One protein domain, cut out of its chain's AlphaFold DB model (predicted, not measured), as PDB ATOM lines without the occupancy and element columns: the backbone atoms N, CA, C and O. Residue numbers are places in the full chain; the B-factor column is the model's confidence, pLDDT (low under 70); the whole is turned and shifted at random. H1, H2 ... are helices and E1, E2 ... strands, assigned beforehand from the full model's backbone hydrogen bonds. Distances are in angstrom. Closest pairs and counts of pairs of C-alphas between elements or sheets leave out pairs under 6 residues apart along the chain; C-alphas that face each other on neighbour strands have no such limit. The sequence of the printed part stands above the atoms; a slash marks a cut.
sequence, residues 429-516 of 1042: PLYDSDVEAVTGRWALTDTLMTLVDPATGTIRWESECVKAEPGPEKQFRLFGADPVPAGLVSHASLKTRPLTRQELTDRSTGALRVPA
ATOM      1  N   PRO A 429      39.391  -1.535  14.448       89.94
ATOM      2  CA  PRO A 429      38.301  -0.578  14.381       89.94
ATOM      3  C   PRO A 429      37.117  -1.091  15.209       89.94
ATOM      4  O   PRO A 429      36.817  -2.289  15.189       89.94
ATOM      5  N   LEU A 430      36.454  -0.187  15.922       93.19
ATOM      6  CA  LEU A 430      35.192  -0.460  16.589       93.19
ATOM      7  C   LEU A 430      34.108  -0.678  15.527       93.19
ATOM      8  O   LEU A 430      33.856   0.194  14.691       93.19
ATOM      9  N   TYR A 431      33.480  -1.852  15.531       92.56
ATOM     10  CA  TYR A 431      32.456  -2.190  14.542       92.56
ATOM     11  C   TYR A 431      31.108  -1.587  14.923       92.56
ATOM     12  O   TYR A 431      30.467  -0.942  14.096       92.56
ATOM     13  N   ASP A 432      30.728  -1.753  16.187       92.69
ATOM     14  CA  ASP A 432      29.469  -1.277  16.749       92.69
ATOM     15  C   ASP A 432      29.588  -1.113  18.272       92.69
ATOM     16  O   ASP A 432      30.538  -1.622  18.873       92.69
ATOM     17  N   SER A 433      28.643  -0.422  18.901       93.31
ATOM     18  CA  SER A 433      28.567  -0.271  20.357       93.31
ATOM     19  C   SER A 433      27.152   0.067  20.813       93.31
ATOM     20  O   SER A 433      26.502   0.924  20.217       93.31
ATOM     21  N   ASP A 434      26.736  -0.523  21.928       91.25
ATOM     22  CA  ASP A 434      25.539  -0.158  22.683       91.25
ATOM     23  C   ASP A 434      25.913   0.119  24.152       91.25
ATOM     24  O   ASP A 434      27.092   0.217  24.486       91.25
ATOM     25  N   VAL A 435      24.924   0.301  25.032       89.19
ATOM     26  CA  VAL A 435      25.161   0.618  26.455       89.19
ATOM     27  C   VAL A 435      25.766  -0.546  27.255       89.19
ATOM     28  O   VAL A 435      26.366  -0.317  28.307       89.19
ATOM     29  N   GLU A 436      25.621  -1.782  26.775       90.06
ATOM     30  CA  GLU A 436      26.073  -3.004  27.447       90.06
ATOM     31  C   GLU A 436      27.427  -3.493  26.916       90.06
ATOM     32  O   GLU A 436      28.250  -4.000  27.684       90.06
ATOM     33  N   ALA A 437      27.658  -3.372  25.606       93.44
ATOM     34  CA  ALA A 437      28.776  -4.014  24.932       93.44
ATOM     35  C   ALA A 437      29.335  -3.219  23.746       93.44
ATOM     36  O   ALA A 437      28.664  -2.425  23.087       93.44
ATOM     37  N   VAL A 438      30.593  -3.519  23.424       94.12
ATOM     38  CA  VAL A 438      31.264  -3.065  22.201       94.12
ATOM     39  C   VAL A 438      31.502  -4.244  21.264       94.12
ATOM     40  O   VAL A 438      31.742  -5.364  21.714       94.12
ATOM     41  N   THR A 439      31.482  -4.006  19.956       92.56
ATOM     42  CA  THR A 439      31.721  -5.045  18.949       92.56
ATOM     43  C   THR A 439      33.114  -4.896  18.344       92.56
ATOM     44  O   THR A 439      33.443  -3.890  17.710       92.56
ATOM     45  N   GLY A 440      33.941  -5.922  18.544       87.75
ATOM     46  CA  GLY A 440      35.326  -5.996  18.081       87.75
ATOM     47  C   GLY A 440      35.602  -7.237  17.230       87.75
ATOM     48  O   GLY A 440      34.739  -8.081  17.014       87.75
ATOM     49  N   ARG A 441      36.842  -7.374  16.747       81.50
ATOM     50  CA  ARG A 441      37.248  -8.494  15.873       81.50
ATOM     51  C   ARG A 441      37.596  -9.787  16.615       81.50
ATOM     52  O   ARG A 441      37.618 -10.852  16.010       81.50
ATOM     53  N   TRP A 442      37.944  -9.717  17.896       76.00
ATOM     54  CA  TRP A 442      38.495 -10.853  18.639       76.00
ATOM     55  C   TRP A 442      37.722 -11.111  19.925       76.00
ATOM     56  O   TRP A 442      37.246 -10.166  20.543       76.00
ATOM     57  N   ALA A 443      37.667 -12.379  20.344       72.00
ATOM     58  CA  ALA A 443      37.218 -12.767  21.675       72.00
ATOM     59  C   ALA A 443      38.234 -12.258  22.702       72.00
ATOM     60  O   ALA A 443      39.249 -12.896  22.993       72.00
ATOM     61  N   LEU A 444      38.004 -11.045  23.188       69.56
ATOM     62  CA  LEU A 444      38.802 -10.443  24.236       69.56
ATOM     63  C   LEU A 444      38.223 -10.912  25.568       69.56
ATOM     64  O   LEU A 444      37.246 -10.348  26.008       69.56
ATOM     65  N   THR A 445      38.785 -11.932  26.211       71.50
ATOM     66  CA  THR A 445      38.485 -12.237  27.625       71.50
ATOM     67  C   THR A 445      39.725 -12.003  28.482       71.50
ATOM     68  O   THR A 445      40.846 -11.921  27.952       71.50
ATOM     69  N   ASP A 446      39.516 -11.809  29.789       73.19
ATOM     70  CA  ASP A 446      40.567 -11.661  30.811       73.19
ATOM     71  C   ASP A 446      41.578 -10.546  30.505       73.19
ATOM     72  O   ASP A 446      42.771 -10.613  30.828       73.19
ATOM     73  N   THR A 447      41.103  -9.498  29.830       80.31
ATOM     74  CA  THR A 447      41.912  -8.394  29.324       80.31
ATOM     75  C   THR A 447      41.277  -7.047  29.601       80.31
ATOM     76  O   THR A 447      40.061  -6.894  29.538       80.31
ATOM     77  N   LEU A 448      42.135  -6.051  29.789       86.69
ATOM     78  CA  LEU A 448      41.738  -4.655  29.750       86.69
ATOM     79  C   LEU A 448      41.493  -4.258  28.286       86.69
ATOM     80  O   LEU A 448      42.396  -4.378  27.445       86.69
ATOM     81  N   MET A 449      40.258  -3.868  27.982       90.50
ATOM     82  CA  MET A 449      39.846  -3.310  26.695       90.50
ATOM     83  C   MET A 449      40.015  -1.804  26.746       90.50
ATOM     84  O   MET A 449      39.475  -1.185  27.655       90.50
ATOM     85  N   THR A 450      40.716  -1.218  25.780       91.44
ATOM     86  CA  THR A 450      40.983   0.226  25.736       91.44
ATOM     87  C   THR A 450      40.514   0.778  24.392       91.44
ATOM     88  O   THR A 450      41.076   0.422  23.359       91.44
ATOM     89  N   LEU A 451      39.507   1.652  24.384       93.56
ATOM     90  CA  LEU A 451      39.071   2.379  23.188       93.56
ATOM     91  C   LEU A 451      39.759   3.733  23.103       93.56
ATOM     92  O   LEU A 451      39.720   4.527  24.045       93.56
ATOM     93  N   VAL A 452      40.358   3.992  21.948       94.44
ATOM     94  CA  VAL A 452      41.127   5.200  21.661       94.44
ATOM     95  C   VAL A 452      40.555   5.886  20.432       94.44
ATOM     96  O   VAL A 452      40.397   5.250  19.392       94.44
ATOM     97  N   ASP A 453      40.341   7.193  20.525       93.12
ATOM     98  CA  ASP A 453      40.104   8.048  19.365       93.12
ATOM     99  C   ASP A 453      41.406   8.185  18.557       93.12
ATOM    100  O   ASP A 453      42.363   8.808  19.035       93.12
ATOM    101  N   PRO A 454      41.489   7.640  17.332       90.56
ATOM    102  CA  PRO A 454      42.728   7.652  16.565       90.56
ATOM    103  C   PRO A 454      43.131   9.051  16.071       90.56
ATOM    104  O   PRO A 454      44.292   9.251  15.708       90.56
ATOM    105  N   ALA A 455      42.213  10.023  16.058       87.00
ATOM    106  CA  ALA A 455      42.462  11.383  15.589       87.00
ATOM    107  C   ALA A 455      43.027  12.298  16.683       87.00
ATOM    108  O   ALA A 455      43.728  13.266  16.368       87.00
ATOM    109  N   THR A 456      42.719  12.015  17.949       89.38
ATOM    110  CA  THR A 456      43.149  12.826  19.104       89.38
ATOM    111  C   THR A 456      44.123  12.097  20.026       89.38
ATOM    112  O   THR A 456      44.934  12.747  20.682       89.38
ATOM    113  N   GLY A 457      44.079  10.762  20.045       91.31
ATOM    114  CA  GLY A 457      44.793   9.910  20.991       91.31
ATOM    115  C   GLY A 457      44.069   9.714  22.328       91.31
ATOM    116  O   GLY A 457      44.574   8.972  23.172       91.31
ATOM    117  N   THR A 458      42.908  10.340  22.533       93.12
ATOM    118  CA  THR A 458      42.140  10.260  23.782       93.12
ATOM    119  C   THR A 458      41.591   8.853  24.012       93.12
ATOM    120  O   THR A 458      40.995   8.251  23.120       93.12
ATOM    121  N   ILE A 459      41.756   8.337  25.228       94.69
ATOM    122  CA  ILE A 459      41.149   7.088  25.688       94.69
ATOM    123  C   ILE A 459      39.710   7.396  26.109       94.69
ATOM    124  O   ILE A 459      39.484   8.021  27.145       94.69
ATOM    125  N   ARG A 460      38.742   6.961  25.298       93.88
ATOM    126  CA  ARG A 460      37.305   7.208  25.514       93.88
ATOM    127  C   ARG A 460      36.668   6.206  26.469       93.88
ATOM    128  O   ARG A 460      35.716   6.529  27.167       93.88
ATOM    129  N   TRP A 461      37.195   4.985  26.507       93.56
ATOM    130  CA  TRP A 461      36.681   3.924  27.363       93.56
ATOM    131  C   TRP A 461      37.775   2.927  27.716       93.56
ATOM    132  O   TRP A 461      38.627   2.606  26.888       93.56
ATOM    133  N   GLU A 462      37.750   2.421  28.946       92.62
ATOM    134  CA  GLU A 462      38.649   1.357  29.368       92.62
ATOM    135  C   GLU A 462      38.024   0.515  30.478       92.62
ATOM    136  O   GLU A 462      37.744   1.035  31.563       92.62
ATOM    137  N   SER A 463      37.851  -0.782  30.222       90.50
ATOM    138  CA  SER A 463      37.210  -1.701  31.161       90.50
ATOM    139  C   SER A 463      37.759  -3.125  31.064       90.50
ATOM    140  O   SER A 463      38.243  -3.551  30.012       90.50
ATOM    141  N   GLU A 464      37.708  -3.861  32.175       89.31
ATOM    142  CA  GLU A 464      38.003  -5.296  32.194       89.31
ATOM    143  C   GLU A 464      36.919  -6.037  31.415       89.31
ATOM    144  O   GLU A 464      35.731  -5.843  31.677       89.31
ATOM    145  N   CYS A 465      37.308  -6.873  30.454       88.94
ATOM    146  CA  CYS A 465      36.333  -7.687  29.743       88.94
ATOM    147  C   CYS A 465      35.905  -8.879  30.591       88.94
ATOM    148  O   CYS A 465      36.725  -9.740  30.915       88.94
ATOM    149  N   VAL A 466      34.613  -8.934  30.912       91.31
ATOM    150  CA  VAL A 466      34.012  -9.982  31.749       91.31
ATOM    151  C   VAL A 466      33.369 -11.091  30.925       91.31
ATOM    152  O   VAL A 466      33.177 -12.200  31.419       91.31
ATOM    153  N   LYS A 467      33.020 -10.803  29.668       90.56
ATOM    154  CA  LYS A 467      32.332 -11.743  28.784       90.56
ATOM    155  C   LYS A 467      32.570 -11.373  27.325       90.56
ATOM    156  O   LYS A 467      32.532 -10.198  26.970       90.56
ATOM    157  N   ALA A 468      32.747 -12.385  26.483       91.38
ATOM    158  CA  ALA A 468      32.765 -12.244  25.034       91.38
ATOM    159  C   ALA A 468      31.764 -13.220  24.409       91.38
ATOM    160  O   ALA A 468      31.771 -14.408  24.730       91.38
ATOM    161  N   GLU A 469      30.924 -12.729  23.505       92.94
ATOM    162  CA  GLU A 469      29.937 -13.522  22.773       92.94
ATOM    163  C   GLU A 469      30.222 -13.472  21.267       92.94
ATOM    164  O   GLU A 469      30.516 -12.393  20.740       92.94
ATOM    165  N   PRO A 470      30.152 -14.604  20.547       90.88
ATOM    166  CA  PRO A 470      30.291 -14.609  19.096       90.88
ATOM    167  C   PRO A 470      29.222 -13.743  18.419       90.88
ATOM    168  O   PRO A 470      28.035 -13.863  18.713       90.88
ATOM    169  N   GLY A 471      29.653 -12.901  17.483       84.50
ATOM    170  CA  GLY A 471      28.803 -12.113  16.595       84.50
ATOM    171  C   GLY A 471      28.953 -12.529  15.122       84.50
ATOM    172  O   GLY A 471      29.671 -13.484  14.803       84.50
ATOM    173  N   PRO A 472      28.286 -11.824  14.191       79.19
ATOM    174  CA  PRO A 472      28.402 -12.089  12.757       79.19
ATOM    175  C   PRO A 472      29.826 -11.827  12.230       79.19
ATOM    176  O   PRO A 472      30.609 -11.098  12.831       79.19
ATOM    177  N   GLU A 473      30.183 -12.428  11.090       77.31
ATOM    178  CA  GLU A 473      31.419 -12.124  10.337       77.31
ATOM    179  C   GLU A 473      32.745 -12.213  11.127       77.31
ATOM    180  O   GLU A 473      33.687 -11.459  10.875       77.31
ATOM    181  N   LYS A 474      32.861 -13.170  12.061       78.75
ATOM    182  CA  LYS A 474      34.034 -13.326  12.952       78.75
ATOM    183  C   LYS A 474      34.254 -12.121  13.881       78.75
ATOM    184  O   LYS A 474      35.390 -11.847  14.264       78.75
ATOM    185  N   GLN A 475      33.187 -11.402  14.216       88.44
ATOM    186  CA  GLN A 475      33.177 -10.358  15.235       88.44
ATOM    187  C   GLN A 475      32.748 -10.942  16.586       88.44
ATOM    188  O   GLN A 475      32.210 -12.048  16.659       88.44
ATOM    189  N   PHE A 476      32.985 -10.199  17.661       91.44
ATOM    190  CA  PHE A 476      32.598 -10.561  19.019       91.44
ATOM    191  C   PHE A 476      31.973  -9.357  19.715       91.44
ATOM    192  O   PHE A 476      32.529  -8.258  19.642       91.44
ATOM    193  N   ARG A 477      30.855  -9.577  20.413       93.38
ATOM    194  CA  ARG A 477      30.313  -8.624  21.389       93.38
ATOM    195  C   ARG A 477      31.067  -8.801  22.696       93.38
ATOM    196  O   ARG A 477      31.205  -9.920  23.189       93.38
ATOM    197  N   LEU A 478      31.591  -7.707  23.223       92.62
ATOM    198  CA  LEU A 478      32.501  -7.685  24.357       92.62
ATOM    199  C   LEU A 478      31.895  -6.836  25.468       92.62
ATOM    200  O   LEU A 478      31.636  -5.647  25.279       92.62
ATOM    201  N   PHE A 479      31.698  -7.454  26.626       93.38
ATOM    202  CA  PHE A 479      31.056  -6.839  27.781       93.38
ATOM    203  C   PHE A 479      32.128  -6.396  28.774       93.38
ATOM    204  O   PHE A 479      33.002  -7.183  29.157       93.38
ATOM    205  N   GLY A 480      32.083  -5.122  29.159       92.06
ATOM    206  CA  GLY A 480      32.971  -4.547  30.167       92.06
ATOM    207  C   GLY A 480      32.410  -4.690  31.582       92.06
ATOM    208  O   GLY A 480      31.202  -4.793  31.773       92.06
ATOM    209  N   ALA A 481      33.288  -4.662  32.584       90.75
ATOM    210  CA  ALA A 481      32.901  -4.534  33.992       90.75
ATOM    211  C   ALA A 481      32.306  -3.150  34.326       90.75
ATOM    212  O   ALA A 481      31.578  -3.001  35.303       90.75
ATOM    213  N   ASP A 482      32.637  -2.136  33.528       89.06
ATOM    214  CA  ASP A 482      32.056  -0.799  33.582       89.06
ATOM    215  C   ASP A 482      31.149  -0.580  32.350       89.06
ATOM    216  O   ASP A 482      31.468  -1.092  31.272       89.06
ATOM    217  N   PRO A 483      30.075   0.228  32.462       89.06
ATOM    218  CA  PRO A 483      29.172   0.513  31.347       89.06
ATOM    219  C   PRO A 483      29.886   1.210  30.186       89.06
ATOM    220  O   PRO A 483      30.856   1.956  30.392       89.06
ATOM    221  N   VAL A 484      29.387   0.986  28.970       93.25
ATOM    222  CA  VAL A 484      29.908   1.601  27.745       93.25
ATOM    223  C   VAL A 484      29.376   3.041  27.631       93.25
ATOM    224  O   VAL A 484      28.167   3.255  27.751       93.25
ATOM    225  N   PRO A 485      30.238   4.055  27.429       91.31
ATOM    226  CA  PRO A 485      29.805   5.440  27.291       91.31
ATOM    227  C   PRO A 485      29.086   5.682  25.962       91.31
ATOM    228  O   PRO A 485      29.398   5.073  24.939       91.31
ATOM    229  N   ALA A 486      28.164   6.644  25.962       87.38
ATOM    230  CA  ALA A 486      27.584   7.167  24.730       87.38
ATOM    231  C   ALA A 486      28.632   7.940  23.902       87.38
ATOM    232  O   ALA A 486      29.605   8.466  24.439       87.38
ATOM    233  N   GLY A 487      28.403   8.055  22.590       86.94
ATOM    234  CA  GLY A 487      29.222   8.900  21.710       86.94
ATOM    235  C   GLY A 487      30.519   8.265  21.198       86.94
ATOM    236  O   GLY A 487      31.356   8.977  20.643       86.94
ATOM    237  N   LEU A 488      30.689   6.947  21.352       93.44
ATOM    238  CA  LEU A 488      31.749   6.205  20.666       93.44
ATOM    239  C   LEU A 488      31.546   6.234  19.145       93.44
ATOM    240  O   LEU A 488      30.422   6.179  18.634       93.44
ATOM    241  N   VAL A 489      32.651   6.305  18.408       93.12
ATOM    242  CA  VAL A 489      32.644   6.336  16.945       93.12
ATOM    243  C   VAL A 489      32.930   4.931  16.428       93.12
ATOM    244  O   VAL A 489      34.024   4.404  16.599       93.12
ATOM    245  N   SER A 490      31.958   4.308  15.772       93.56
ATOM    246  CA  SER A 490      32.048   2.947  15.245       93.56
ATOM    247  C   SER A 490      31.785   2.935  13.741       93.56
ATOM    248  O   SER A 490      31.314   3.918  13.164       93.56
ATOM    249  N   HIS A 491      32.066   1.817  13.073       91.75
ATOM    250  CA  HIS A 491      31.646   1.642  11.682       91.75
ATOM    251  C   HIS A 491      30.128   1.807  11.525       91.75
ATOM    252  O   HIS A 491      29.694   2.504  10.605       91.75
ATOM    253  N   ALA A 492      29.339   1.246  12.447       90.62
ATOM    254  CA  ALA A 492      27.889   1.393  12.470       90.62
ATOM    255  C   ALA A 492      27.450   2.861  12.611       90.62
ATOM    256  O   ALA A 492      26.649   3.332  11.801       90.62
ATOM    257  N   SER A 493      28.015   3.623  13.560       92.31
ATOM    258  CA  SER A 493      27.631   5.031  13.757       92.31
ATOM    259  C   SER A 493      28.084   5.939  12.609       92.31
ATOM    260  O   SER A 493      27.364   6.864  12.232       92.31
ATOM    261  N   LEU A 494      29.212   5.620  11.968       89.50
ATOM    262  CA  LEU A 494      29.677   6.286  10.747       89.50
ATOM    263  C   LEU A 494      28.925   5.846   9.481       89.50
ATOM    264  O   LEU A 494      29.124   6.448   8.427       89.50
ATOM    265  N   LYS A 495      28.093   4.797   9.548       90.31
ATOM    266  CA  LYS A 495      27.471   4.142   8.381       90.31
ATOM    267  C   LYS A 495      28.509   3.717   7.332       90.31
ATOM    268  O   LYS A 495      28.309   3.874   6.129       90.31
ATOM    269  N   THR A 496      29.642   3.195   7.796       88.12
ATOM    270  CA  THR A 496      30.755   2.726   6.957       88.12
ATOM    271  C   THR A 496      30.997   1.231   7.147       88.12
ATOM    272  O   THR A 496      30.475   0.613   8.070       88.12
ATOM    273  N   ARG A 497      31.826   0.645   6.274       87.19
ATOM    274  CA  ARG A 497      32.332  -0.725   6.421       87.19
ATOM    275  C   ARG A 497      33.852  -0.739   6.611       87.19
ATOM    276  O   ARG A 497      34.520   0.218   6.206       87.19
ATOM    277  N   PRO A 498      34.422  -1.840   7.128       83.06
ATOM    278  CA  PRO A 498      35.861  -2.056   7.089       83.06
ATOM    279  C   PRO A 498      36.414  -1.949   5.664       83.06
ATOM    280  O   PRO A 498      35.815  -2.448   4.703       83.06
ATOM    281  N   LEU A 499      37.580  -1.316   5.539       83.44
ATOM    282  CA  LEU A 499      38.296  -1.206   4.271       83.44
ATOM    283  C   LEU A 499      38.833  -2.574   3.827       83.44
ATOM    284  O   LEU A 499      39.381  -3.339   4.626       83.44
ATOM    285  N   THR A 500      38.716  -2.858   2.534       83.94
ATOM    286  CA  THR A 500      39.371  -3.991   1.873       83.94
ATOM    287  C   THR A 500      40.890  -3.807   1.866       83.94
ATOM    288  O   THR A 500      41.418  -2.718   2.092       83.94
ATOM    289  N   ARG A 501      41.633  -4.873   1.552       74.44
ATOM    290  CA  ARG A 501      43.097  -4.805   1.437       74.44
ATOM    291  C   ARG A 501      43.568  -3.819   0.365       74.44
ATOM    292  O   ARG A 501      44.578  -3.143   0.561       74.44
ATOM    293  N   GLN A 502      42.841  -3.741  -0.748       77.81
ATOM    294  CA  GLN A 502      43.142  -2.788  -1.809       77.81
ATOM    295  C   GLN A 502      42.876  -1.360  -1.333       77.81
ATOM    296  O   GLN A 502      43.765  -0.532  -1.431       77.81
ATOM    297  N   GLU A 503      41.739  -1.094  -0.691       81.75
ATOM    298  CA  GLU A 503      41.430   0.233  -0.137       81.75
ATOM    299  C   GLU A 503      42.414   0.661   0.961       81.75
ATOM    300  O   GLU A 503      42.778   1.830   1.045       81.75
ATOM    301  N   LEU A 504      42.900  -0.271   1.788       74.50
ATOM    302  CA  LEU A 504      43.985   0.007   2.734       74.50
ATOM    303  C   LEU A 504      45.279   0.379   2.003       74.50
ATOM    304  O   LEU A 504      45.958   1.311   2.420       74.50
ATOM    305  N   THR A 505      45.592  -0.306   0.901       70.06
ATOM    306  CA  THR A 505      46.742   0.010   0.038       70.06
ATOM    307  C   THR A 505      46.568   1.374  -0.627       70.06
ATOM    308  O   THR A 505      47.495   2.181  -0.644       70.06
ATOM    309  N   ASP A 506      45.373   1.680  -1.119       70.56
ATOM    310  CA  ASP A 506      45.030   2.960  -1.730       70.56
ATOM    311  C   ASP A 506      45.113   4.079  -0.692       70.56
ATOM    312  O   ASP A 506      45.691   5.131  -0.953       70.56
ATOM    313  N   ARG A 507      44.664   3.830   0.540       71.44
ATOM    314  CA  ARG A 507      44.833   4.758   1.662       71.44
ATOM    315  C   ARG A 507      46.307   4.975   1.984       71.44
ATOM    316  O   ARG A 507      46.764   6.114   2.057       71.44
ATOM    317  N   SER A 508      47.082   3.898   2.096       63.00
ATOM    318  CA  SER A 508      48.525   3.958   2.342       63.00
ATOM    319  C   SER A 508      49.293   4.639   1.214       63.00
ATOM    320  O   SER A 508      50.309   5.267   1.495       63.00
ATOM    321  N   THR A 509      48.817   4.571  -0.033       58.19
ATOM    322  CA  THR A 509      49.400   5.248  -1.206       58.19
ATOM    323  C   THR A 509      48.822   6.644  -1.449       58.19
ATOM    324  O   THR A 509      49.421   7.415  -2.197       58.19
ATOM    325  N   GLY A 510      47.791   7.045  -0.701       59.06
ATOM    326  CA  GLY A 510      47.136   8.353  -0.796       59.06
ATOM    327  C   GLY A 510      46.077   8.438  -1.901       59.06
ATOM    328  O   GLY A 510      45.518   9.509  -2.116       59.06
ATOM    329  N   ALA A 511      45.799   7.325  -2.584       62.22
ATOM    330  CA  ALA A 511      44.756   7.172  -3.595       62.22
ATOM    331  C   ALA A 511      43.337   7.085  -3.002       62.22
ATOM    332  O   ALA A 511      42.368   7.313  -3.719       62.22
ATOM    333  N   LEU A 512      43.210   6.802  -1.701       71.25
ATOM    334  CA  LEU A 512      41.940   6.820  -0.976       71.25
ATOM    335  C   LEU A 512      42.052   7.702   0.271       71.25
ATOM    336  O   LEU A 512      42.941   7.514   1.100       71.25
ATOM    337  N   ARG A 513      41.116   8.641   0.431       68.00
ATOM    338  CA  ARG A 513      40.905   9.379   1.683       68.00
ATOM    339  C   ARG A 513      39.595   8.919   2.304       68.00
ATOM    340  O   ARG A 513      38.597   8.797   1.600       68.00
ATOM    341  N   VAL A 514      39.609   8.666   3.610       68.12
ATOM    342  CA  VAL A 514      38.399   8.380   4.388       68.12
ATOM    343  C   VAL A 514      38.061   9.602   5.247       68.12
ATOM    344  O   VAL A 514      38.981  10.200   5.804       68.12
ATOM    345  N   PRO A 515      36.781  10.005   5.336       58.94
ATOM    346  CA  PRO A 515      36.382  11.229   6.036       58.94
ATOM    347  C   PRO A 515      36.551  11.134   7.561       58.94
ATOM    348  O   PRO A 515      36.807  12.140   8.216       58.94
ATOM    349  N   ALA A 516      36.437   9.929   8.125       72.56
ATOM    350  CA  ALA A 516      36.680   9.648   9.535       72.56
ATOM    351  C   ALA A 516      37.105   8.183   9.718       72.56
ATOM    352  O   ALA A 516      36.654   7.307   8.976       72.56
TER     353      ALA A 516
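AT A GLANCE: This is residues 429 to 516 of the 1042 residues of an uncharacterized protein of Lentisphaerae bacterium (UniProt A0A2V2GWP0). A strongly twisted, curled antiparallel sheet, E1 E4 E3 E2, makes one lobe; after it the printed part runs through short H1 to H2, set well away from the sheet, and on to a tail, residues 510 to 516. The 88 printed residues include four named strands, then two named helices, a mixed class with under half in named elements. E1 to E4 form a Greek key: E2 E3 E4 meander as antiparallel neighbours, and E1 pairs with E4. It is compact, radius of gyration of the C-alphas 13.9 A, spanning 41 by 28 by 21 A.

IN THESE COORDINATES: Find C-alpha 437 at (28.776, -4.014, 24.932), where E1, 437 to 440, begins. Next come E2, 448 to 452, E3, 459 to 470, 25.1 A long, E4, 476 to 480, and H1, 491 to 494. H2, 501 to 509, ends at (49.400, 5.248, -1.206).

HOW THE PARTS SIT: Look for N 438 and O 478 of E1 and E4, 3.0 A apart. Hairpin E3 and E4 has N 477 and O 469 at 2.9 A; hairpin E2 and E3 has N 451 and O 461 at 2.8 A. E3 bends by 87 degrees at residue 466. H1 and H2 are apart, and neither is on the sheet. In H2 every O i to N i+4 pair is within hydrogen-bond range; H1 is too short for one.

THE WHOLE: The farthest C-alphas, of Ala 481 and Ala 511, are 41.1 A apart. The printed part has no cut and no long link. Find pLDDT under 70 at residues 444, 508 to 511 and 513 to 515.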